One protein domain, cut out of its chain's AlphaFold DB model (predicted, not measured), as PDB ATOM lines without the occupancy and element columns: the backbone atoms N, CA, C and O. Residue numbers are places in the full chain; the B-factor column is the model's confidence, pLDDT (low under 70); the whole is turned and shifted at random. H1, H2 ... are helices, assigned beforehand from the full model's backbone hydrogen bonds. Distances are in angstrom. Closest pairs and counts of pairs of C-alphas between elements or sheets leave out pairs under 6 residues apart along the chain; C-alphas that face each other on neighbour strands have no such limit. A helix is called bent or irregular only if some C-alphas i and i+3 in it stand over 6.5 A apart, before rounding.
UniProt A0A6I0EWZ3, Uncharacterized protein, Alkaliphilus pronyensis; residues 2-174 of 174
ATOM      1  N   VAL A   2     -17.620 -37.849  39.969       62.84
ATOM      2  CA  VAL A   2     -16.681 -36.699  40.004       62.84
ATOM      3  C   VAL A   2     -15.398 -36.990  40.800       62.84
ATOM      4  O   VAL A   2     -14.306 -36.756  40.299       62.84
ATOM      5  N   LYS A   3     -15.507 -37.602  41.989       68.38
ATOM      6  CA  LYS A   3     -14.348 -37.948  42.841       68.38
ATOM      7  C   LYS A   3     -13.350 -38.905  42.170       68.38
ATOM      8  O   LYS A   3     -12.148 -38.721  42.303       68.38
ATOM      9  N   ALA A   4     -13.844 -39.883  41.407       70.81
ATOM     10  CA  ALA A   4     -12.997 -40.832  40.680       70.81
ATOM     11  C   ALA A   4     -12.239 -40.158  39.523       70.81
ATOM     12  O   ALA A   4     -11.065 -40.436  39.316       70.81
ATOM     13  N   LYS A   5     -12.880 -39.215  38.818       76.06
ATOM     14  CA  LYS A   5     -12.224 -38.417  37.770       76.06
ATOM     15  C   LYS A   5     -11.112 -37.531  38.339       76.06
ATOM     16  O   LYS A   5     -10.033 -37.479  37.761       76.06
ATOM     17  N   TYR A   6     -11.344 -36.898  39.491       81.06
ATOM     18  CA  TYR A   6     -10.309 -36.124  40.187       81.06
ATOM     19  C   TYR A   6      -9.121 -36.992  40.615       81.06
ATOM     20  O   TYR A   6      -7.981 -36.581  40.434       81.06
ATOM     21  N   LEU A   7      -9.372 -38.204  41.115       80.56
ATOM     22  CA  LEU A   7      -8.312 -39.129  41.519       80.56
ATOM     23  C   LEU A   7      -7.439 -39.571  40.329       80.56
ATOM     24  O   LEU A   7      -6.219 -39.611  40.453       80.56
ATOM     25  N   ILE A   8      -8.050 -39.816  39.163       87.38
ATOM     26  CA  ILE A   8      -7.337 -40.131  37.911       87.38
ATOM     27  C   ILE A   8      -6.458 -38.955  37.465       87.38
ATOM     28  O   ILE A   8      -5.301 -39.162  37.108       87.38
ATOM     29  N   ILE A   9      -6.978 -37.724  37.513       86.56
ATOM     30  CA  ILE A   9      -6.216 -36.523  37.135       86.56
ATOM     31  C   ILE A   9      -5.026 -36.321  38.081       86.56
ATOM     32  O   ILE A   9      -3.913 -36.094  37.617       86.56
ATOM     33  N   VAL A  10      -5.232 -36.463  39.395       88.19
ATOM     34  CA  VAL A  10      -4.151 -36.359  40.388       88.19
ATOM     35  C   VAL A  10      -3.078 -37.426  40.148       88.19
ATOM     36  O   VAL A  10      -1.896 -37.097  40.128       88.19
ATOM     37  N   MET A  11      -3.466 -38.680  39.892       89.44
ATOM     38  CA  MET A  11      -2.515 -39.744  39.545       89.44
ATOM     39  C   MET A  11      -1.717 -39.431  38.277       89.44
ATOM     40  O   MET A  11      -0.504 -39.614  38.265       89.44
ATOM     41  N   ALA A  12      -2.377 -38.948  37.221       86.75
ATOM     42  CA  ALA A  12      -1.709 -38.603  35.969       86.75
ATOM     43  C   ALA A  12      -0.672 -37.484  36.165       86.75
ATOM     44  O   ALA A  12       0.431 -37.574  35.629       86.75
ATOM     45  N   VAL A  13      -0.990 -36.471  36.981       89.62
ATOM     46  CA  VAL A  13      -0.052 -35.389  37.329       89.62
ATOM     47  C   VAL A  13       1.145 -35.922  38.121       89.62
ATOM     48  O   VAL A  13       2.278 -35.562  37.815       89.62
ATOM     49  N   ILE A  14       0.926 -36.811  39.097       91.75
ATOM     50  CA  ILE A  14       2.017 -37.422  39.875       91.75
ATOM     51  C   ILE A  14       2.941 -38.247  38.969       91.75
ATOM     52  O   ILE A  14       4.157 -38.102  39.051       91.75
ATOM     53  N   ILE A  15       2.386 -39.076  38.078       92.62
ATOM     54  CA  ILE A  15       3.181 -39.878  37.136       92.62
ATOM     55  C   ILE A  15       3.988 -38.969  36.202       92.62
ATOM     56  O   ILE A  15       5.180 -39.201  36.016       92.62
ATOM     57  N   ALA A  16       3.378 -37.910  35.661       91.06
ATOM     58  CA  ALA A  16       4.079 -36.957  34.803       91.06
ATOM     59  C   ALA A  16       5.250 -36.274  35.532       91.06
ATOM     60  O   ALA A  16       6.341 -36.172  34.976       91.06
ATOM     61  N   LEU A  17       5.056 -35.872  36.794       91.94
ATOM     62  CA  LEU A  17       6.123 -35.305  37.623       91.94
ATOM     63  C   LEU A  17       7.256 -36.309  37.876       91.94
ATOM     64  O   LEU A  17       8.423 -35.940  37.771       91.94
ATOM     65  N   LEU A  18       6.932 -37.575  38.162       91.06
ATOM     66  CA  LEU A  18       7.936 -38.625  38.360       91.06
ATOM     67  C   LEU A  18       8.760 -38.884  37.093       91.06
ATOM     68  O   LEU A  18       9.977 -39.021  37.187       91.06
ATOM     69  N   VAL A  19       8.126 -38.900  35.916       90.88
ATOM     70  CA  VAL A  19       8.827 -39.057  34.629       90.88
ATOM     71  C   VAL A  19       9.784 -37.890  34.382       90.88
ATOM     72  O   VAL A  19      10.929 -38.116  33.999       90.88
ATOM     73  N   ILE A  20       9.354 -36.652  34.647       90.44
ATOM     74  CA  ILE A  20      10.211 -35.462  34.505       90.44
ATOM     75  C   ILE A  20      11.410 -35.534  35.461       90.44
ATOM     76  O   ILE A  20      12.537 -35.269  35.051       90.44
ATOM     77  N   LEU A  21      11.189 -35.925  36.720       89.00
ATOM     78  CA  LEU A  21      12.267 -36.071  37.703       89.00
ATOM     79  C   LEU A  21      13.277 -37.151  37.293       89.00
ATOM     80  O   LEU A  21      14.479 -36.899  37.340       89.00
ATOM     81  N   GLN A  22      12.805 -38.321  36.850       87.56
ATOM     82  CA  GLN A  22      13.681 -39.392  36.362       87.56
ATOM     83  C   GLN A  22      14.483 -38.960  35.132       87.56
ATOM     84  O   GLN A  22      15.670 -39.262  35.039       87.56
ATOM     85  N   TYR A  23      13.858 -38.227  34.208       89.38
ATOM     86  CA  TYR A  23      14.533 -37.704  33.024       89.38
ATOM     87  C   TYR A  23      15.640 -36.701  33.384       89.38
ATOM     88  O   TYR A  23      16.753 -36.805  32.873       89.38
ATOM     89  N   ASN A  24      15.371 -35.773  34.306       86.88
ATOM     90  CA  ASN A  24      16.379 -34.815  34.765       86.88
ATOM     91  C   ASN A  24      17.558 -35.520  35.449       86.88
ATOM     92  O   ASN A  24      18.705 -35.250  35.101       86.88
ATOM     93  N   GLN A  25      17.289 -36.481  36.340       85.25
ATOM     94  CA  GLN A  25      18.342 -37.280  36.980       85.25
ATOM     95  C   GLN A  25      19.160 -38.087  35.967       85.25
ATOM     96  O   GLN A  25      20.378 -38.200  36.097       85.25
ATOM     97  N   TYR A  26      18.509 -38.652  34.948       88.12
ATOM     98  CA  TYR A  26      19.192 -39.381  33.884       88.12
ATOM     99  C   TYR A  26      20.147 -38.475  33.096       88.12
ATOM    100  O   TYR A  26      21.284 -38.870  32.821       88.12
ATOM    101  N   ASN A  27      19.716 -37.253  32.769       88.94
ATOM    102  CA  ASN A  27      20.551 -36.280  32.068       88.94
ATOM    103  C   ASN A  27      21.734 -35.818  32.920       88.94
ATOM    104  O   ASN A  27      22.858 -35.844  32.431       88.94
ATOM    105  N   GLU A  28      21.510 -35.465  34.189       89.62
ATOM    106  CA  GLU A  28      22.591 -35.085  35.110       89.62
ATOM    107  C   GLU A  28      23.632 -36.201  35.246       89.62
ATOM    108  O   GLU A  28      24.831 -35.957  35.145       89.62
ATOM    109  N   ASN A  29      23.182 -37.450  35.396       88.44
ATOM    110  CA  ASN A  29      24.078 -38.599  35.479       88.44
ATOM    111  C   ASN A  29      24.855 -38.809  34.167       88.44
ATOM    112  O   ASN A  29      26.046 -39.098  34.183       88.44
ATOM    113  N   THR A  30      24.205 -38.625  33.018       87.94
ATOM    114  CA  THR A  30      24.866 -38.741  31.710       87.94
ATOM    115  C   THR A  30      25.944 -37.673  31.520       87.94
ATOM    116  O   THR A  30      27.025 -37.983  31.023       87.94
ATOM    117  N   GLU A  31      25.685 -36.434  31.938       91.81
ATOM    118  CA  GLU A  31      26.675 -35.356  31.868       91.81
ATOM    119  C   GLU A  31      27.855 -35.610  32.815       91.81
ATOM    120  O   GLU A  31      29.001 -35.532  32.377       91.81
ATOM    121  N   LEU A  32      27.601 -36.049  34.054       90.12
ATOM    122  CA  LEU A  32      28.660 -36.446  34.991       90.12
ATOM    123  C   LEU A  32      29.539 -37.574  34.432       90.12
ATOM    124  O   LEU A  32      30.765 -37.512  34.520       90.12
ATOM    125  N   LYS A  33      28.934 -38.595  33.814       91.31
ATOM    126  CA  LYS A  33      29.683 -39.682  33.164       91.31
ATOM    127  C   LYS A  33      30.589 -39.161  32.056       91.31
ATOM    128  O   LYS A  33      31.746 -39.557  31.981       91.31
ATOM    129  N   LYS A  34      30.087 -38.266  31.202       92.25
ATOM    130  CA  LYS A  34      30.901 -37.655  30.143       92.25
ATOM    131  C   LYS A  34      32.021 -36.785  30.704       92.25
ATOM    132  O   LYS A  34      33.093 -36.761  30.112       92.25
ATOM    133  N   GLU A  35      31.794 -36.079  31.809       92.00
ATOM    134  CA  GLU A  35      32.820 -35.252  32.453       92.00
ATOM    135  C   GLU A  35      33.953 -36.110  33.027       92.00
ATOM    136  O   GLU A  35      35.117 -35.870  32.720       92.00
ATOM    137  N   ILE A  36      33.628 -37.179  33.758       88.69
ATOM    138  CA  ILE A  36      34.635 -38.135  34.247       88.69
ATOM    139  C   ILE A  36      35.356 -38.804  33.069       88.69
ATOM    140  O   ILE A  36      36.581 -38.893  33.045       88.69
ATOM    141  N   GLY A  37      34.601 -39.224  32.053       91.19
ATOM    142  CA  GLY A  37      35.153 -39.785  30.827       91.19
ATOM    143  C   GLY A  37      36.105 -38.837  30.096       91.19
ATOM    144  O   GLY A  37      37.137 -39.273  29.593       91.19
ATOM    145  N   ARG A  38      35.813 -37.530  30.097       93.62
ATOM    146  CA  ARG A  38      36.708 -36.490  29.571       93.62
ATOM    147  C   ARG A  38      38.018 -36.426  30.342       93.62
ATOM    148  O   ARG A  38      39.064 -36.395  29.712       93.62
ATOM    149  N   ILE A  39      37.970 -36.462  31.672       90.62
ATOM    150  CA  ILE A  39      39.185 -36.463  32.500       90.62
ATOM    151  C   ILE A  39      40.070 -37.669  32.143       90.62
ATOM    152  O   ILE A  39      41.275 -37.517  31.956       90.62
ATOM    153  N   HIS A  40      39.485 -38.859  31.979       89.75
ATOM    154  CA  HIS A  40      40.239 -40.040  31.545       89.75
ATOM    155  C   HIS A  40      40.807 -39.897  30.129       89.75
ATOM    156  O   HIS A  40      41.971 -40.237  29.914       89.75
ATOM    157  N   TYR A  41      40.018 -39.382  29.182       92.69
ATOM    158  CA  TYR A  41      40.472 -39.090  27.822       92.69
ATOM    159  C   TYR A  41      41.682 -38.145  27.823       92.69
ATOM    160  O   TYR A  41      42.712 -38.468  27.226       92.69
ATOM    161  N   ASP A  42      41.583 -37.023  28.540       92.00
ATOM    162  CA  ASP A  42      42.625 -35.998  28.615       92.00
ATOM    163  C   ASP A  42      43.901 -36.555  29.264       92.00
ATOM    164  O   ASP A  42      44.995 -36.363  28.732       92.00
ATOM    165  N   ASN A  43      43.773 -37.323  30.353       90.12
ATOM    166  CA  ASN A  43      44.913 -37.963  31.014       90.12
ATOM    167  C   ASN A  43      45.614 -38.973  30.094       90.12
ATOM    168  O   ASN A  43      46.838 -38.949  29.972       90.12
ATOM    169  N   ILE A  44      44.856 -39.844  29.418       91.56
ATOM    170  CA  ILE A  44      45.405 -40.821  28.464       91.56
ATOM    171  C   ILE A  44      46.130 -40.101  27.325       91.56
ATOM    172  O   ILE A  44      47.249 -40.475  26.972       91.56
ATOM    173  N   HIS A  45      45.512 -39.061  26.762       91.50
ATOM    174  CA  HIS A  45      46.100 -38.283  25.679       91.50
ATOM    175  C   HIS A  45      47.405 -37.607  26.116       91.50
ATOM    176  O   HIS A  45      48.425 -37.744  25.443       91.50
ATOM    177  N   TYR A  46      47.388 -36.938  27.268       90.88
ATOM    178  CA  TYR A  46      48.550 -36.261  27.833       90.88
ATOM    179  C   TYR A  46      49.713 -37.227  28.083       90.88
ATOM    180  O   TYR A  46      50.829 -36.984  27.619       90.88
ATOM    181  N   VAL A  47      49.455 -38.357  28.752       91.56
ATOM    182  CA  VAL A  47      50.486 -39.372  29.019       91.56
ATOM    183  C   VAL A  47      51.064 -39.909  27.713       91.56
ATOM    184  O   VAL A  47      52.282 -39.980  27.578       91.56
ATOM    185  N   LYS A  48      50.220 -40.244  26.731       92.25
ATOM    186  CA  LYS A  48      50.678 -40.793  25.451       92.25
ATOM    187  C   LYS A  48      51.589 -39.823  24.696       92.25
ATOM    188  O   LYS A  48      52.655 -40.228  24.248       92.25
ATOM    189  N   VAL A  49      51.209 -38.546  24.601       91.38
ATOM    190  CA  VAL A  49      52.038 -37.512  23.953       91.38
ATOM    191  C   VAL A  49      53.411 -37.415  24.625       91.38
ATOM    192  O   VAL A  49      54.431 -37.330  23.944       91.38
ATOM    193  N   HIS A  50      53.455 -37.478  25.957       89.19
ATOM    194  CA  HIS A  50      54.718 -37.462  26.686       89.19
ATOM    195  C   HIS A  50      55.557 -38.721  26.489       89.19
ATOM    196  O   HIS A  50      56.770 -38.607  26.350       89.19
ATOM    197  N   VAL A  51      54.931 -39.896  26.461       91.44
ATOM    198  CA  VAL A  51      55.614 -41.168  26.199       91.44
ATOM    199  C   VAL A  51      56.253 -41.159  24.809       91.44
ATOM    200  O   VAL A  51      57.430 -41.487  24.700       91.44
ATOM    201  N   ILE A  52      55.529 -40.711  23.778       91.31
ATOM    202  CA  ILE A  52      56.050 -40.599  22.404       91.31
ATOM    203  C   ILE A  52      57.251 -39.653  22.355       91.31
ATOM    204  O   ILE A  52      58.317 -40.031  21.876       91.31
ATOM    205  N   SER A  53      57.104 -38.447  22.910       88.12
ATOM    206  CA  SER A  53      58.195 -37.467  22.956       88.12
ATOM    207  C   SER A  53      59.432 -38.015  23.669       88.12
ATOM    208  O   SER A  53      60.549 -37.707  23.273       88.12
ATOM    209  N   GLU A  54      59.251 -38.822  24.714       87.00
ATOM    210  CA  GLU A  54      60.367 -39.409  25.450       87.00
ATOM    211  C   GLU A  54      61.065 -40.528  24.669       87.00
ATOM    212  O   GLU A  54      62.289 -40.630  24.710       87.00
ATOM    213  N   ILE A  55      60.311 -41.347  23.929       90.25
ATOM    214  CA  ILE A  55      60.881 -42.350  23.020       90.25
ATOM    215  C   ILE A  55      61.756 -41.659  21.969       90.25
ATOM    216  O   ILE A  55      62.892 -42.078  21.751       90.25
ATOM    217  N   GLU A  56      61.253 -40.589  21.348       88.50
ATOM    218  CA  GLU A  56      61.986 -39.815  20.338       88.50
ATOM    219  C   GLU A  56      63.292 -39.229  20.895       88.50
ATOM    220  O   GLU A  56      64.334 -39.302  20.242       88.50
ATOM    221  N   GLU A  57      63.259 -38.699  22.119       84.31
ATOM    222  CA  GLU A  57      64.437 -38.137  22.786       84.31
ATOM    223  C   GLU A  57      65.462 -39.216  23.162       84.31
ATOM    224  O   GLU A  57      66.657 -39.028  22.941       84.31
ATOM    225  N   LEU A  58      65.022 -40.372  23.672       84.50
ATOM    226  CA  LEU A  58      65.916 -41.487  24.015       84.50
ATOM    227  C   LEU A  58      66.585 -42.118  22.786       84.50
ATOM    228  O   LEU A  58      67.688 -42.656  22.903       84.50
ATOM    229  N   LEU A  59      65.927 -42.063  21.624       85.38
ATOM    230  CA  LEU A  59      66.480 -42.501  20.341       85.38
ATOM    231  C   LEU A  59      67.462 -41.486  19.737       85.38
ATOM    232  O   LEU A  59      68.230 -41.846  18.843       85.38
ATOM    233  N   ASN A  60      67.448 -40.232  20.192       81.75
ATOM    234  CA  ASN A  60      68.303 -39.183  19.659       81.75
ATOM    235  C   ASN A  60      69.737 -39.292  20.214       81.75
ATOM    236  O   ASN A  60      69.967 -39.304  21.421       81.75
ATOM    237  N   GLU A  61      70.734 -39.307  19.325       64.88
ATOM    238  CA  GLU A  61      72.156 -39.397  19.688       64.88
ATOM    239  C   GLU A  61      72.636 -38.199  20.529       64.88
ATOM    240  O   GLU A  61      73.579 -38.325  21.310       64.88
ATOM    241  N   SER A  62      71.969 -37.040  20.431       62.00
ATOM    242  CA  SER A  62      72.286 -35.840  21.222       62.00
ATOM    243  C   SER A  62      71.587 -35.777  22.586       62.00
ATOM    244  O   SER A  62      71.469 -34.689  23.158       62.00
ATOM    245  N   TYR A  63      71.072 -36.899  23.091       63.47
ATOM    246  CA  TYR A  63      70.309 -36.964  24.336       63.47
ATOM    247  C   TYR A  63      71.099 -36.385  25.524       63.47
ATOM    248  O   TYR A  63      72.058 -36.981  26.024       63.47
ATOM    249  N   ASN A  64      70.697 -35.193  25.983       64.25
ATOM    250  CA  ASN A  64      71.320 -34.526  27.126       64.25
ATOM    251  C   ASN A  64      70.754 -35.093  28.424       64.25
ATOM    252  O   ASN A  64      69.777 -34.613  28.996       64.25
ATOM    253  N   ILE A  65      71.411 -36.130  28.892       61.94
ATOM    254  CA  ILE A  65      70.905 -36.982  29.948       61.94
ATOM    255  C   ILE A  65      70.748 -36.247  31.298       61.94
ATOM    256  O   ILE A  65      69.773 -36.473  32.009       61.94
ATOM    257  N   GLU A  66      71.632 -35.294  31.624       59.25
ATOM    258  CA  GLU A  66      71.619 -34.559  32.901       59.25
ATOM    259  C   GLU A  66      70.410 -33.623  33.024       59.25
ATOM    260  O   GLU A  66      69.801 -33.513  34.091       59.25
ATOM    261  N   LYS A  67      70.017 -32.966  31.927       57.53
ATOM    262  CA  LYS A  67      68.860 -32.058  31.912       57.53
ATOM    263  C   LYS A  67      67.528 -32.817  31.983       57.53
ATOM    264  O   LYS A  67      66.560 -32.306  32.549       57.53
ATOM    265  N   TYR A  68      67.475 -34.025  31.425       61.25
ATOM    266  CA  TYR A  68      66.236 -34.787  31.243       61.25
ATOM    267  C   TYR A  68      65.942 -35.751  32.401       61.25
ATOM    268  O   TYR A  68      64.778 -35.939  32.754       61.25
ATOM    269  N   LEU A  69      66.969 -36.277  33.080       62.28
ATOM    270  CA  LEU A  69      66.812 -37.212  34.201       62.28
ATOM    271  C   LEU A  69      65.932 -36.669  35.335       62.28
ATOM    272  O   LEU A  69      65.039 -37.366  35.820       62.28
ATOM    273  N   CYS A  70      66.139 -35.411  35.732       57.31
ATOM    274  CA  CYS A  70      65.348 -34.794  36.793       57.31
ATOM    275  C   CYS A  70      63.911 -34.489  36.328       57.31
ATOM    276  O   CYS A  70      62.960 -34.821  37.027       57.31
ATOM    277  N   MET A  71      63.715 -33.935  35.125       60.88
ATOM    278  CA  MET A  71      62.365 -33.635  34.619       60.88
ATOM    279  C   MET A  71      61.517 -34.894  34.401       60.88
ATOM    280  O   MET A  71      60.332 -34.901  34.733       60.88
ATOM    281  N   ASN A  72      62.105 -35.970  33.880       63.66
ATOM    282  CA  ASN A  72      61.345 -37.156  33.498       63.66
ATOM    283  C   ASN A  72      61.006 -38.042  34.702       63.66
ATOM    284  O   ASN A  72      59.880 -38.528  34.795       63.66
ATOM    285  N   GLN A  73      61.886 -38.146  35.708       62.06
ATOM    286  CA  GLN A  73      61.548 -38.823  36.970       62.06
ATOM    287  C   GLN A  73      60.358 -38.181  37.702       62.06
ATOM    288  O   GLN A  73      59.616 -38.884  38.392       62.06
ATOM    289  N   TRP A  74      60.168 -36.864  37.569       60.81
ATOM    290  CA  TRP A  74      59.026 -36.160  38.156       60.81
ATOM    291  C   TRP A  74      57.727 -36.432  37.394       60.81
ATOM    292  O   TRP A  74      56.730 -36.777  38.027       60.81
ATOM    293  N   LYS A  75      57.751 -36.394  36.056       74.75
ATOM    294  CA  LYS A  75      56.567 -36.657  35.219       74.75
ATOM    295  C   LYS A  75      55.971 -38.049  35.439       74.75
ATOM    296  O   LYS A  75      54.761 -38.181  35.562       74.75
ATOM    297  N   PHE A  76      56.798 -39.085  35.588       74.38
ATOM    298  CA  PHE A  76      56.274 -40.429  35.870       74.38
ATOM    299  C   PHE A  76      55.634 -40.554  37.265       74.38
ATOM    300  O   PHE A  76      54.750 -41.388  37.441       74.38
ATOM    301  N   ASN A  77      56.007 -39.714  38.242       72.12
ATOM    302  CA  ASN A  77      55.272 -39.648  39.514       72.12
ATOM    303  C   ASN A  77      53.892 -39.010  39.320       72.12
ATOM    304  O   ASN A  77      52.927 -39.483  39.910       72.12
ATOM    305  N   GLU A  78      53.789 -37.972  38.487       78.06
ATOM    306  CA  GLU A  78      52.503 -37.354  38.147       78.06
ATOM    307  C   GLU A  78      51.589 -38.348  37.424       78.06
ATOM    308  O   GLU A  78      50.409 -38.450  37.754       78.06
ATOM    309  N   PHE A  79      52.131 -39.170  36.522       81.38
ATOM    310  CA  PHE A  79      51.332 -40.158  35.787       81.38
ATOM    311  C   PHE A  79      50.710 -41.216  36.700       81.38
ATOM    312  O   PHE A  79      49.556 -41.584  36.495       81.38
ATOM    313  N   ILE A  80      51.422 -41.640  37.750       75.31
ATOM    314  CA  ILE A  80      50.866 -42.530  38.784       75.31
ATOM    315  C   ILE A  80      49.682 -41.851  39.497       75.31
ATOM    316  O   ILE A  80      48.681 -42.489  39.810       75.31
ATOM    317  N   THR A  81      49.751 -40.536  39.731       79.06
ATOM    318  CA  THR A  81      48.647 -39.801  40.374       79.06
ATOM    319  C   THR A  81      47.435 -39.588  39.472       79.06
ATOM    320  O   THR A  81      46.341 -39.356  39.983       79.06
ATOM    321  N   PHE A  82      47.589 -39.701  38.149       79.25
ATOM    322  CA  PHE A  82      46.477 -39.544  37.208       79.25
ATOM    323  C   PHE A  82      45.492 -40.712  37.231       79.25
ATOM    324  O   PHE A  82      44.397 -40.567  36.685       79.25
ATOM    325  N   GLY A  83      45.854 -41.833  37.870       68.88
ATOM    326  CA  GLY A  83      44.953 -42.961  38.085       68.88
ATOM    327  C   GLY A  83      44.399 -43.489  36.769       68.88
ATOM    328  O   GLY A  83      43.183 -43.503  36.565       68.88
ATOM    329  N   LEU A  84      45.294 -43.868  35.850       81.12
ATOM    330  CA  LEU A  84      44.881 -44.503  34.604       81.12
ATOM    331  C   LEU A  84      44.049 -45.760  34.914       81.12
ATOM    332  O   LEU A  84      44.293 -46.430  35.916       81.12
ATOM    333  N   PRO A  85      43.075 -46.112  34.059       68.19
ATOM    334  CA  PRO A  85      42.073 -47.134  34.371       68.19
ATOM    335  C   PRO A  85      42.614 -48.563  34.600       68.19
ATOM    336  O   PRO A  85      41.840 -49.443  34.975       68.19
ATOM    337  N   ALA A  86      43.920 -48.810  34.424       68.81
ATOM    338  CA  ALA A  86      44.573 -50.091  34.700       68.81
ATOM    339  C   ALA A  86      45.713 -49.941  35.724       68.81
ATOM    340  O   ALA A  86      46.618 -49.125  35.540       68.81
ATOM    341  N   GLY A  87      45.734 -50.798  36.752       69.19
ATOM    342  CA  GLY A  87      46.743 -50.734  37.823       69.19
ATOM    343  C   GLY A  87      48.160 -51.119  37.374       69.19
ATOM    344  O   GLY A  87      49.144 -50.820  38.049       69.19
ATOM    345  N   PHE A  88      48.295 -51.763  36.210       79.75
ATOM    346  CA  PHE A  88      49.596 -52.124  35.644       79.75
ATOM    347  C   PHE A  88      50.356 -50.940  35.028       79.75
ATOM    348  O   PHE A  88      51.585 -51.019  34.943       79.75
ATOM    349  N   PHE A  89      49.682 -49.838  34.667       86.56
ATOM    350  CA  PHE A  89      50.371 -48.614  34.241       86.56
ATOM    351  C   PHE A  89      51.262 -48.072  35.360       86.56
ATOM    352  O   PHE A  89      52.435 -47.793  35.120       86.56
ATOM    353  N   ASP A  90      50.767 -48.044  36.598       86.56
ATOM    354  CA  ASP A  90      51.528 -47.561  37.756       86.56
ATOM    355  C   ASP A  90      52.792 -48.392  38.007       86.56
ATOM    356  O   ASP A  90      53.857 -47.856  38.338       86.56
ATOM    357  N   ILE A  91      52.702 -49.712  37.805       85.25
ATOM    358  CA  ILE A  91      53.842 -50.632  37.904       85.25
ATOM    359  C   ILE A  91      54.875 -50.318  36.817       85.25
ATOM    360  O   ILE A  91      56.076 -50.282  37.097       85.25
ATOM    361  N   TYR A  92      54.421 -50.072  35.588       88.12
ATOM    362  CA  TYR A  92      55.292 -49.699  34.477       88.12
ATOM    363  C   TYR A  92      55.973 -48.349  34.708       88.12
ATOM    364  O   TYR A  92      57.196 -48.274  34.601       88.12
ATOM    365  N   PHE A  93      55.228 -47.318  35.111       89.50
ATOM    366  CA  PHE A  93      55.780 -46.002  35.444       89.50
ATOM    367  C   PHE A  93      56.793 -46.086  36.588       89.50
ATOM    368  O   PHE A  93      57.879 -45.514  36.501       89.50
ATOM    369  N   SER A  94      56.497 -46.874  37.626       86.31
ATOM    370  CA  SER A  94      57.432 -47.132  38.726       86.31
ATOM    371  C   SER A  94      58.709 -47.826  38.244       86.31
ATOM    372  O   SER A  94      59.810 -47.491  38.681       86.31
ATOM    373  N   SER A  95      58.583 -48.781  37.320       88.69
ATOM    374  CA  SER A  95      59.728 -49.491  36.750       88.69
ATOM    375  C   SER A  95      60.576 -48.608  35.830       88.69
ATOM    376  O   SER A  95      61.799 -48.727  35.844       88.69
ATOM    377  N   ILE A  96      59.952 -47.715  35.066       89.56
ATOM    378  CA  ILE A  96      60.628 -46.717  34.226       89.56
ATOM    379  C   ILE A  96      61.388 -45.719  35.095       89.56
ATOM    380  O   ILE A  96      62.563 -45.454  34.855       89.56
ATOM    381  N   LYS A  97      60.760 -45.225  36.167       86.69
ATOM    382  CA  LYS A  97      61.422 -44.361  37.151       86.69
ATOM    383  C   LYS A  97      62.690 -45.008  37.708       86.69
ATOM    384  O   LYS A  97      63.716 -44.340  37.806       86.69
ATOM    385  N   HIS A  98      62.626 -46.291  38.063       87.75
ATOM    386  CA  HIS A  98      63.795 -47.022  38.545       87.75
ATOM    387  C   HIS A  98      64.901 -47.114  37.483       87.75
ATOM    388  O   HIS A  98      66.065 -46.881  37.796       87.75
ATOM    389  N   ASP A  99      64.552 -47.373  36.223       88.69
ATOM    390  CA  ASP A  99      65.535 -47.406  35.138       88.69
ATOM    391  C   ASP A  99      66.203 -46.046  34.906       88.69
ATOM    392  O   ASP A  99      67.412 -46.003  34.703       88.69
ATOM    393  N   TYR A 100      65.477 -44.930  35.021       86.50
ATOM    394  CA  TYR A 100      66.107 -43.606  34.990       86.50
ATOM    395  C   TYR A 100      67.076 -43.389  36.158       86.50
ATOM    396  O   TYR A 100      68.098 -42.738  35.975       86.50
ATOM    397  N   GLN A 101      66.785 -43.916  37.352       84.44
ATOM    398  CA  GLN A 101      67.719 -43.834  38.483       84.44
ATOM    399  C   GLN A 101      69.002 -44.626  38.213       84.44
ATOM    400  O   GLN A 101      70.089 -44.130  38.499       84.44
ATOM    401  N   LEU A 102      68.882 -45.825  37.635       86.88
ATOM    402  CA  LEU A 102      70.038 -46.621  37.215       86.88
ATOM    403  C   LEU A 102      70.834 -45.904  36.124       86.88
ATOM    404  O   LEU A 102      72.054 -45.839  36.204       86.88
ATOM    405  N   LEU A 103      70.147 -45.300  35.152       85.88
ATOM    406  CA  LEU A 103      70.785 -44.525  34.093       85.88
ATOM    407  C   LEU A 103      71.652 -43.404  34.681       85.88
ATOM    408  O   LEU A 103      72.798 -43.264  34.278       85.88
ATOM    409  N   THR A 104      71.142 -42.661  35.675       81.38
ATOM    410  CA  THR A 104      71.914 -41.629  36.399       81.38
ATOM    411  C   THR A 104      73.191 -42.191  37.025       81.38
ATOM    412  O   THR A 104      74.254 -41.598  36.876       81.38
ATOM    413  N   GLN A 105      73.102 -43.341  37.695       84.38
ATOM    414  CA  GLN A 105      74.243 -43.958  38.376       84.38
ATOM    415  C   GLN A 105      75.327 -44.412  37.390       84.38
ATOM    416  O   GLN A 105      76.512 -44.176  37.617       84.38
ATOM    417  N   GLU A 106      74.932 -45.030  36.274       85.19
ATOM    418  CA  GLU A 106      75.880 -45.524  35.268       85.19
ATOM    419  C   GLU A 106      76.575 -44.388  34.503       85.19
ATOM    420  O   GLU A 106      77.710 -44.547  34.052       85.19
ATOM    421  N   LEU A 107      75.938 -43.219  34.410       81.44
ATOM    422  CA  LEU A 107      76.554 -42.013  33.854       81.44
ATOM    423  C   LEU A 107      77.628 -41.427  34.748       81.44
ATOM    424  O   LEU A 107      78.705 -41.095  34.264       81.44
ATOM    425  N   GLU A 108      77.364 -41.343  36.051       81.38
ATOM    426  CA  GLU A 108      78.376 -40.934  37.025       81.38
ATOM    427  C   GLU A 108      79.584 -41.888  36.996       81.38
ATOM    428  O   GLU A 108      80.727 -41.465  37.181       81.38
ATOM    429  N   ALA A 109      79.338 -43.168  36.703       83.50
ATOM    430  CA  ALA A 109      80.359 -44.199  36.553       83.50
ATOM    431  C   ALA A 109      81.030 -44.254  35.160       83.50
ATOM    432  O   ALA A 109      82.012 -44.979  35.010       83.50
ATOM    433  N   ASN A 110      80.551 -43.491  34.165       80.38
ATOM    434  CA  ASN A 110      80.989 -43.519  32.757       80.38
ATOM    435  C   ASN A 110      80.992 -44.925  32.118       80.38
ATOM    436  O   ASN A 110      81.941 -45.302  31.427       80.38
ATOM    437  N   ASN A 111      79.942 -45.716  32.349       84.38
ATOM    438  CA  ASN A 111      79.818 -47.065  31.796       84.38
ATOM    439  C   ASN A 111      78.887 -47.103  30.569       84.38
ATOM    440  O   ASN A 111      77.681 -47.319  30.697       84.38
ATOM    441  N   GLU A 112      79.452 -46.878  29.380       81.31
ATOM    442  CA  GLU A 112      78.702 -46.729  28.119       81.31
ATOM    443  C   GLU A 112      77.844 -47.957  27.761       81.31
ATOM    444  O   GLU A 112      76.672 -47.798  27.416       81.31
ATOM    445  N   ASP A 113      78.363 -49.176  27.942       82.50
ATOM    446  CA  ASP A 113      77.627 -50.412  27.628       82.50
ATOM    447  C   ASP A 113      76.350 -50.551  28.480       82.50
ATOM    448  O   ASP A 113      75.282 -50.938  27.991       82.50
ATOM    449  N   ASN A 114      76.435 -50.199  29.768       85.31
ATOM    450  CA  ASN A 114      75.287 -50.239  30.672       85.31
ATOM    451  C   ASN A 114      74.278 -49.125  30.371       85.31
ATOM    452  O   ASN A 114      73.068 -49.346  30.477       85.31
ATOM    453  N   ILE A 115      74.753 -47.941  29.976       85.19
ATOM    454  CA  ILE A 115      73.901 -46.811  29.585       85.19
ATOM    455  C   ILE A 115      73.021 -47.201  28.398       85.19
ATOM    456  O   ILE A 115      71.802 -47.011  28.451       85.19
ATOM    457  N   ASP A 116      73.608 -47.791  27.358       86.69
ATOM    458  CA  ASP A 116      72.867 -48.191  26.163       86.69
ATOM    459  C   ASP A 116      71.866 -49.312  26.458       86.69
ATOM    460  O   ASP A 116      70.712 -49.244  26.022       86.69
ATOM    461  N   ALA A 117      72.244 -50.296  27.279       89.12
ATOM    462  CA  ALA A 117      71.329 -51.351  27.714       89.12
ATOM    463  C   ALA A 117      70.114 -50.795  28.485       89.12
ATOM    464  O   ALA A 117      68.974 -51.210  28.251       89.12
ATOM    465  N   ILE A 118      70.328 -49.825  29.383       89.19
ATOM    466  CA  ILE A 118      69.247 -49.188  30.148       89.19
ATOM    467  C   ILE A 118      68.353 -48.340  29.236       89.19
ATOM    468  O   ILE A 118      67.130 -48.414  29.362       89.19
ATOM    469  N   LYS A 119      68.924 -47.584  28.288       87.75
ATOM    470  CA  LYS A 119      68.149 -46.818  27.295       87.75
ATOM    471  C   LYS A 119      67.243 -47.723  26.466       87.75
ATOM    472  O   LYS A 119      66.051 -47.448  26.354       87.75
ATOM    473  N   GLN A 120      67.769 -48.830  25.945       89.94
ATOM    474  CA  GLN A 120      66.969 -49.794  25.182       89.94
ATOM    475  C   GLN A 120      65.830 -50.378  26.026       89.94
ATOM    476  O   GLN A 120      64.698 -50.508  25.555       89.94
ATOM    477  N   ARG A 121      66.093 -50.668  27.306       91.19
ATOM    478  CA  ARG A 121      65.068 -51.147  28.239       91.19
ATOM    479  C   ARG A 121      63.986 -50.099  28.524       91.19
ATOM    480  O   ARG A 121      62.809 -50.457  28.575       91.19
ATOM    481  N   LEU A 122      64.362 -48.828  28.683       90.62
ATOM    482  CA  LEU A 122      63.428 -47.707  28.837       90.62
ATOM    483  C   LEU A 122      62.523 -47.576  27.612       90.62
ATOM    484  O   LEU A 122      61.303 -47.592  27.758       90.62
ATOM    485  N   ILE A 123      63.115 -47.535  26.416       91.62
ATOM    486  CA  ILE A 123      62.385 -47.452  25.145       91.62
ATOM    487  C   ILE A 123      61.390 -48.610  25.027       91.62
ATOM    488  O   ILE A 123      60.210 -48.384  24.769       91.62
ATOM    489  N   ALA A 124      61.818 -49.846  25.303       92.56
ATOM    490  CA  ALA A 124      60.935 -51.009  25.250       92.56
ATOM    491  C   ALA A 124      59.727 -50.886  26.198       92.56
ATOM    492  O   ALA A 124      58.613 -51.255  25.830       92.56
ATOM    493  N   LYS A 125      59.916 -50.350  27.411       92.06
ATOM    494  CA  LYS A 125      58.812 -50.126  28.361       92.06
ATOM    495  C   LYS A 125      57.875 -49.006  27.915       92.06
ATOM    496  O   LYS A 125      56.666 -49.135  28.096       92.06
ATOM    497  N   LEU A 126      58.424 -47.932  27.351       92.88
ATOM    498  CA  LEU A 126      57.653 -46.798  26.846       92.88
ATOM    499  C   LEU A 126      56.790 -47.196  25.646       92.88
ATOM    500  O   LEU A 126      55.610 -46.869  25.639       92.88
ATOM    501  N   ILE A 127      57.327 -47.986  24.711       94.12
ATOM    502  CA  ILE A 127      56.566 -48.523  23.570       94.12
ATOM    503  C   ILE A 127      55.380 -49.367  24.050       94.12
ATOM    504  O   ILE A 127      54.278 -49.229  23.534       94.12
ATOM    505  N   VAL A 128      55.560 -50.201  25.082       93.25
ATOM    506  CA  VAL A 128      54.434 -50.966  25.648       93.25
ATOM    507  C   VAL A 128      53.349 -50.031  26.184       93.25
ATOM    508  O   VAL A 128      52.171 -50.273  25.952       93.25
ATOM    509  N   ILE A 129      53.717 -48.957  26.887       93.19
ATOM    510  CA  ILE A 129      52.733 -47.980  27.370       93.19
ATOM    511  C   ILE A 129      52.025 -47.307  26.191       93.19
ATOM    512  O   ILE A 129      50.801 -47.214  26.207       93.19
ATOM    513  N   GLU A 130      52.770 -46.857  25.181       94.62
ATOM    514  CA  GLU A 130      52.216 -46.236  23.977       94.62
ATOM    515  C   GLU A 130      51.196 -47.154  23.291       94.62
ATOM    516  O   GLU A 130      50.056 -46.740  23.077       94.62
ATOM    517  N   ASP A 131      51.573 -48.409  23.033       94.94
ATOM    518  CA  ASP A 131      50.736 -49.420  22.381       94.94
ATOM    519  C   ASP A 131      49.430 -49.678  23.141       94.94
ATOM    520  O   ASP A 131      48.368 -49.862  22.535       94.94
ATOM    521  N   GLU A 132      49.480 -49.733  24.475       93.88
ATOM    522  CA  GLU A 132      48.279 -49.972  25.272       93.88
ATOM    523  C   GLU A 132      47.394 -48.724  25.387       93.88
ATOM    524  O   GLU A 132      46.167 -48.842  25.344       93.88
ATOM    525  N   LEU A 133      47.974 -47.522  25.474       93.88
ATOM    526  CA  LEU A 133      47.201 -46.275  25.430       93.88
ATOM    527  C   LEU A 133      46.537 -46.083  24.059       93.88
ATOM    528  O   LEU A 133      45.372 -45.689  23.992       93.88
ATOM    529  N   GLU A 134      47.236 -46.419  22.974       95.19
ATOM    530  CA  GLU A 134      46.704 -46.458  21.608       95.19
ATOM    531  C   GLU A 134      45.558 -47.473  21.485       95.19
ATOM    532  O   GLU A 134      44.511 -47.171  20.910       95.19
ATOM    533  N   LEU A 135      45.693 -48.667  22.072       93.62
ATOM    534  CA  LEU A 135      44.618 -49.661  22.082       93.62
ATOM    535  C   LEU A 135      43.362 -49.131  22.793       93.62
ATOM    536  O   LEU A 135      42.247 -49.336  22.302       93.62
ATOM    537  N   ILE A 136      43.532 -48.442  23.926       92.81
ATOM    538  CA  ILE A 136      42.420 -47.823  24.657       92.81
ATOM    539  C   ILE A 136      41.761 -46.727  23.811       92.81
ATOM    540  O   ILE A 136      40.540 -46.728  23.646       92.81
ATOM    541  N   GLN A 137      42.555 -45.834  23.219       93.25
ATOM    542  CA  GLN A 137      42.050 -44.763  22.358       93.25
ATOM    543  C   GLN A 137      41.283 -45.304  21.147       93.25
ATOM    544  O   GLN A 137      40.193 -44.821  20.856       93.25
ATOM    545  N   ASN A 138      41.780 -46.354  20.494       95.00
ATOM    546  CA  ASN A 138      41.092 -46.977  19.362       95.00
ATOM    547  C   ASN A 138      39.763 -47.637  19.751       95.00
ATOM    548  O   ASN A 138      38.820 -47.651  18.959       95.00
ATOM    549  N   HIS A 139      39.664 -48.188  20.961       93.19
ATOM    550  CA  HIS A 139      38.423 -48.784  21.452       93.19
ATOM    551  C   HIS A 139      37.356 -47.726  21.775       93.19
ATOM    552  O   HIS A 139      36.175 -47.888  21.436       93.19
ATOM    553  N   CYS A 140      37.766 -46.652  22.448       92.38
ATOM    554  CA  CYS A 140      36.858 -45.617  22.924       92.38
ATOM    555  C   CYS A 140      36.516 -44.585  21.835       92.38
ATOM    556  O   CYS A 140      35.379 -44.117  21.774       92.38
ATOM    557  N   GLY A 141      37.448 -44.277  20.930       92.94
ATOM    558  CA  GLY A 141      37.288 -43.235  19.918       92.94
ATOM    559  C   GLY A 141      37.063 -41.864  20.559       92.94
ATOM    560  O   GLY A 141      37.749 -41.493  21.502       92.94
ATOM    561  N   GLU A 142      36.068 -41.123  20.075       92.06
ATOM    562  CA  GLU A 142      35.654 -39.829  20.651       92.06
ATOM    563  C   GLU A 142      34.547 -39.972  21.719       92.06
ATOM    564  O   GLU A 142      34.028 -38.981  22.237       92.06
ATOM    565  N   ASP A 143      34.143 -41.204  22.054       93.31
ATOM    566  CA  ASP A 143      33.036 -41.464  22.976       93.31
ATOM    567  C   ASP A 143      33.491 -41.380  24.439       93.31
ATOM    568  O   ASP A 143      33.992 -42.341  25.027       93.31
ATOM    569  N   LEU A 144      33.266 -40.216  25.053       92.62
ATOM    570  CA  LEU A 144      33.596 -39.955  26.456       92.62
ATOM    571  C   LEU A 144      32.886 -40.906  27.427       92.62
ATOM    572  O   LEU A 144      33.431 -41.220  28.482       92.62
ATOM    573  N   THR A 145      31.693 -41.408  27.097       90.44
ATOM    574  CA  THR A 145      31.014 -42.373  27.972       90.44
ATOM    575  C   THR A 145      31.778 -43.694  28.022       90.44
ATOM    576  O   THR A 145      31.921 -44.255  29.106       90.44
ATOM    577  N   LYS A 146      32.389 -44.132  26.914       91.31
ATOM    578  CA  LYS A 146      33.252 -45.325  26.923       91.31
ATOM    579  C   LYS A 146      34.496 -45.156  27.782       91.31
ATOM    580  O   LYS A 146      34.919 -46.122  28.402       91.31
ATOM    581  N   TYR A 147      35.076 -43.956  27.842       91.25
ATOM    582  CA  TYR A 147      36.208 -43.685  28.735       91.25
ATOM    583  C   TYR A 147      35.822 -43.790  30.211       91.25
ATOM    584  O   TYR A 147      36.595 -44.310  31.007       91.25
ATOM    585  N   TYR A 148      34.618 -43.343  30.577       88.94
ATOM    586  CA  TYR A 148      34.072 -43.552  31.922       88.94
ATOM    587  C   TYR A 148      33.848 -45.040  32.239       88.94
ATOM    588  O   TYR A 148      34.015 -45.471  33.378       88.94
ATOM    589  N   GLU A 149      33.491 -45.840  31.233       88.31
ATOM    590  CA  GLU A 149      33.244 -47.280  31.365       88.31
ATOM    591  C   GLU A 149      34.522 -48.136  31.414       88.31
ATOM    592  O   GLU A 149      34.427 -49.356  31.577       88.31
ATOM    593  N   LEU A 150      35.714 -47.531  31.322       86.12
ATOM    594  CA  LEU A 150      37.005 -48.203  31.504       86.12
ATOM    595  C   LEU A 150      37.234 -48.571  32.976       86.12
ATOM    596  O   LEU A 150      38.111 -48.043  33.654       86.12
ATOM    597  N   THR A 151      36.432 -49.493  33.488       73.00
ATOM    598  CA  THR A 151      36.617 -50.085  34.810       73.00
ATOM    599  C   THR A 151      37.526 -51.313  34.719       73.00
ATOM    600  O   THR A 151      37.720 -51.885  33.638       73.00
ATOM    601  N   GLN A 152      38.048 -51.762  35.867       62.38
ATOM    602  CA  GLN A 152      38.875 -52.976  35.976       62.38
ATOM    603  C   GLN A 152      38.172 -54.239  35.444       62.38
ATOM    604  O   GLN A 152      38.828 -55.181  35.003       62.38
ATOM    605  N   ASP A 153      36.838 -54.250  35.420       65.50
ATOM    606  CA  ASP A 153      36.044 -55.377  34.923       65.50
ATOM    607  C   ASP A 153      35.876 -55.379  33.393       65.50
ATOM    608  O   ASP A 153      35.454 -56.384  32.803       65.50
ATOM    609  N   SER A 154      36.222 -54.279  32.717       81.31
ATOM    610  CA  SER A 154      36.115 -54.206  31.262       81.31
ATOM    611  C   SER A 154      37.060 -55.214  30.593       81.31
ATOM    612  O   SER A 154      38.185 -55.470  31.029       81.31
ATOM    613  N   GLU A 155      36.589 -55.851  29.519       85.88
ATOM    614  CA  GLU A 155      37.401 -56.804  28.748       85.88
ATOM    615  C   GLU A 155      38.676 -56.151  28.201       85.88
ATOM    616  O   GLU A 155      39.743 -56.768  28.208       85.88
ATOM    617  N   LEU A 156      38.571 -54.886  27.789       88.44
ATOM    618  CA  LEU A 156      39.699 -54.105  27.307       88.44
ATOM    619  C   LEU A 156      40.781 -53.953  28.378       88.44
ATOM    620  O   LEU A 156      41.938 -54.264  28.102       88.44
ATOM    621  N   ILE A 157      40.418 -53.518  29.588       88.50
ATOM    622  CA  ILE A 157      41.392 -53.292  30.660       88.50
ATOM    623  C   ILE A 157      42.060 -54.607  31.066       88.50
ATOM    624  O   ILE A 157      43.283 -54.660  31.128       88.50
ATOM    625  N   ARG A 158      41.313 -55.712  31.181       87.56
ATOM    626  CA  ARG A 158      41.912 -57.039  31.435       87.56
ATOM    627  C   ARG A 158      42.907 -57.461  30.351       87.56
ATOM    628  O   ARG A 158      43.933 -58.073  30.651       87.56
ATOM    629  N   LYS A 159      42.622 -57.148  29.082       88.75
ATOM    630  CA  LYS A 159      43.532 -57.429  27.964       88.75
ATOM    631  C   LYS A 159      44.798 -56.573  28.040       88.75
ATOM    632  O   LYS A 159      45.884 -57.118  27.848       88.75
ATOM    633  N   VAL A 160      44.654 -55.279  28.324       90.44
ATOM    634  CA  VAL A 160      45.771 -54.348  28.542       90.44
ATOM    635  C   VAL A 160      46.657 -54.862  29.679       90.44
ATOM    636  O   VAL A 160      47.847 -55.093  29.475       90.44
ATOM    637  N   GLU A 161      46.075 -55.170  30.839       88.62
ATOM    638  CA  GLU A 161      46.809 -55.676  32.005       88.62
ATOM    639  C   GLU A 161      47.575 -56.968  31.699       88.62
ATOM    640  O   GLU A 161      48.762 -57.074  32.009       88.62
ATOM    641  N   ALA A 162      46.940 -57.932  31.027       88.31
ATOM    642  CA  ALA A 162      47.583 -59.194  30.670       88.31
ATOM    643  C   ALA A 162      48.773 -59.005  29.712       88.31
ATOM    644  O   ALA A 162      49.798 -59.682  29.854       88.31
ATOM    645  N   ARG A 163      48.661 -58.091  28.736       88.62
ATOM    646  CA  ARG A 163      49.753 -57.777  27.799       88.62
ATOM    647  C   ARG A 163      50.909 -57.085  28.508       88.62
ATOM    648  O   ARG A 163      52.043 -57.546  28.384       88.62
ATOM    649  N   MET A 164      50.618 -56.061  29.309       90.75
ATOM    650  CA  MET A 164      51.627 -55.357  30.100       90.75
ATOM    651  C   MET A 164      52.339 -56.313  31.061       90.75
ATOM    652  O   MET A 164      53.565 -56.359  31.107       90.75
ATOM    653  N   GLN A 165      51.607 -57.161  31.785       89.06
ATOM    654  CA  GLN A 165      52.221 -58.136  32.685       89.06
ATOM    655  C   GLN A 165      53.178 -59.083  31.945       89.06
ATOM    656  O   GLN A 165      54.277 -59.365  32.430       89.06
ATOM    657  N   LYS A 166      52.774 -59.567  30.767       89.06
ATOM    658  CA  LYS A 166      53.588 -60.465  29.944       89.06
ATOM    659  C   LYS A 166      54.883 -59.794  29.478       89.06
ATOM    660  O   LYS A 166      55.950 -60.398  29.604       89.06
ATOM    661  N   GLU A 167      54.806 -58.567  28.968       88.62
ATOM    662  CA  GLU A 167      55.993 -57.845  28.497       88.62
ATOM    663  C   GLU A 167      56.925 -57.467  29.660       88.62
ATOM    664  O   GLU A 167      58.143 -57.571  29.523       88.62
ATOM    665  N   LEU A 168      56.393 -57.159  30.846       84.50
ATOM    666  CA  LEU A 168      57.214 -56.874  32.026       84.50
ATOM    667  C   LEU A 168      58.051 -58.086  32.457       84.50
ATOM    668  O   LEU A 168      59.212 -57.934  32.840       84.50
ATOM    669  N   ILE A 169      57.480 -59.294  32.395       85.19
ATOM    670  CA  ILE A 169      58.197 -60.543  32.702       85.19
ATOM    671  C   ILE A 169      59.319 -60.776  31.687       85.19
ATOM    672  O   ILE A 169      60.434 -61.123  32.072       85.19
ATOM    673  N   LYS A 170      59.037 -60.549  30.401       84.81
ATOM    674  CA  LYS A 170      60.013 -60.699  29.318       84.81
ATOM    675  C   LYS A 170      61.180 -59.721  29.470       84.81
ATOM    676  O   LYS A 170      62.328 -60.146  29.394       84.81
ATOM    677  N   ILE A 171      60.898 -58.453  29.764       80.06
ATOM    678  CA  ILE A 171      61.923 -57.419  29.964       80.06
ATOM    679  C   ILE A 171      62.802 -57.717  31.192       80.06
ATOM    680  O   ILE A 171      63.992 -57.442  31.162       80.06
ATOM    681  N   LYS A 172      62.259 -58.318  32.262       69.81
ATOM    682  CA  LYS A 172      63.051 -58.734  33.441       69.81
ATOM    683  C   LYS A 172      63.981 -59.928  33.194       69.81
ATOM    684  O   LYS A 172      64.830 -60.200  34.036       69.81
ATOM    685  N   SER A 173      63.769 -60.680  32.114       63.91
ATOM    686  CA  SER A 173      64.577 -61.858  31.766       63.91
ATOM    687  C   SER A 173      65.760 -61.554  30.839       63.91
ATOM    688  O   SER A 173      66.500 -62.474  30.495       63.91
ATOM    689  N   GLN A 174      65.906 -60.287  30.435       58.12
ATOM    690  CA  GLN A 174      66.999 -59.744  29.627       58.12
ATOM    691  C   GLN A 174      67.996 -59.019  30.529       58.12
ATOM    692  O   GLN A 174      69.206 -59.175  30.270       58.12
TER     693      GLN A 174
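This is residues 2 to 174 of the 174 residues of an uncharacterized protein of Alkaliphilus pronyensis (UniProt A0A6I0EWZ3). One very long helix, H1, sticks out as a free arm with residues 2 to 29, and its later part joins a bundle of helices that run up and down along the same long axis. H2, H3, H4 and H6 make the rest of this bundle, and the short H5 packs on H1 at the end of the bundle nearer the arm. The printed part has 173 residues, with six named helices in the order H1 to H6 and no named strand; the class is all helix. The whole is extended, with a radius of gyration of the C-alphas of 24.5 A and spans of 98 by 30 by 21 A.

H1, residues 2 to 59, begins at C-alpha 2 (-16.681, -36.699, 40.004) and is 85.7 A long. H2 is residues 65 to 81, 24.7 A; it is only just irregular, with C-alphas 67 and 70 6.6 A apart. H3 is residues 87 to 108, 33.1 A. H4, residues 112 to 140, 42.2 A, begins at C-alpha 112 (78.702, -46.729, 28.119). H5 is residues 144 to 148, 6.6 A. H6, residues 155 to 172, 26.1 A, ends at C-alpha 172 (63.051, -58.734, 33.441).

In the bundle, H1 touches H4 with residues 44 to 58 alone, at a shallow tilt of 23 degrees, opposite ways; the closest C-alphas, of Ile 55 and Ile 123, are 5.7 A apart. H4 touches H3 in a hairpin, closest at the C-alphas of Leu 103 and Ile 115, 5.9 A. H3 and H2, also a hairpin, touch at the C-alphas of Ile 80 and Asp 90, 5.2 A. H6 touches H4, closest at the C-alphas of Glu 132 and Val 160, 6.0 A. H5 touches H1, closest at the C-alphas of Gly 37 and Tyr 148, 4.1 A. H1 and H6 are apart. Every O i to N i+4 pair is within hydrogen-bond range in H1, H4, H5 and H6; H2 has 9 of 13 and H3 17 of 18.

The C-alphas farthest apart, of Val 2 and Asn 110, are 98.2 A apart. Without residues 2 to 29 the body spans 56 by 30 by 21 A. The printed part has no cut, and no link is long. The mean pLDDT of the printed part is 84.3; residues 61 to 74 are among those under 70.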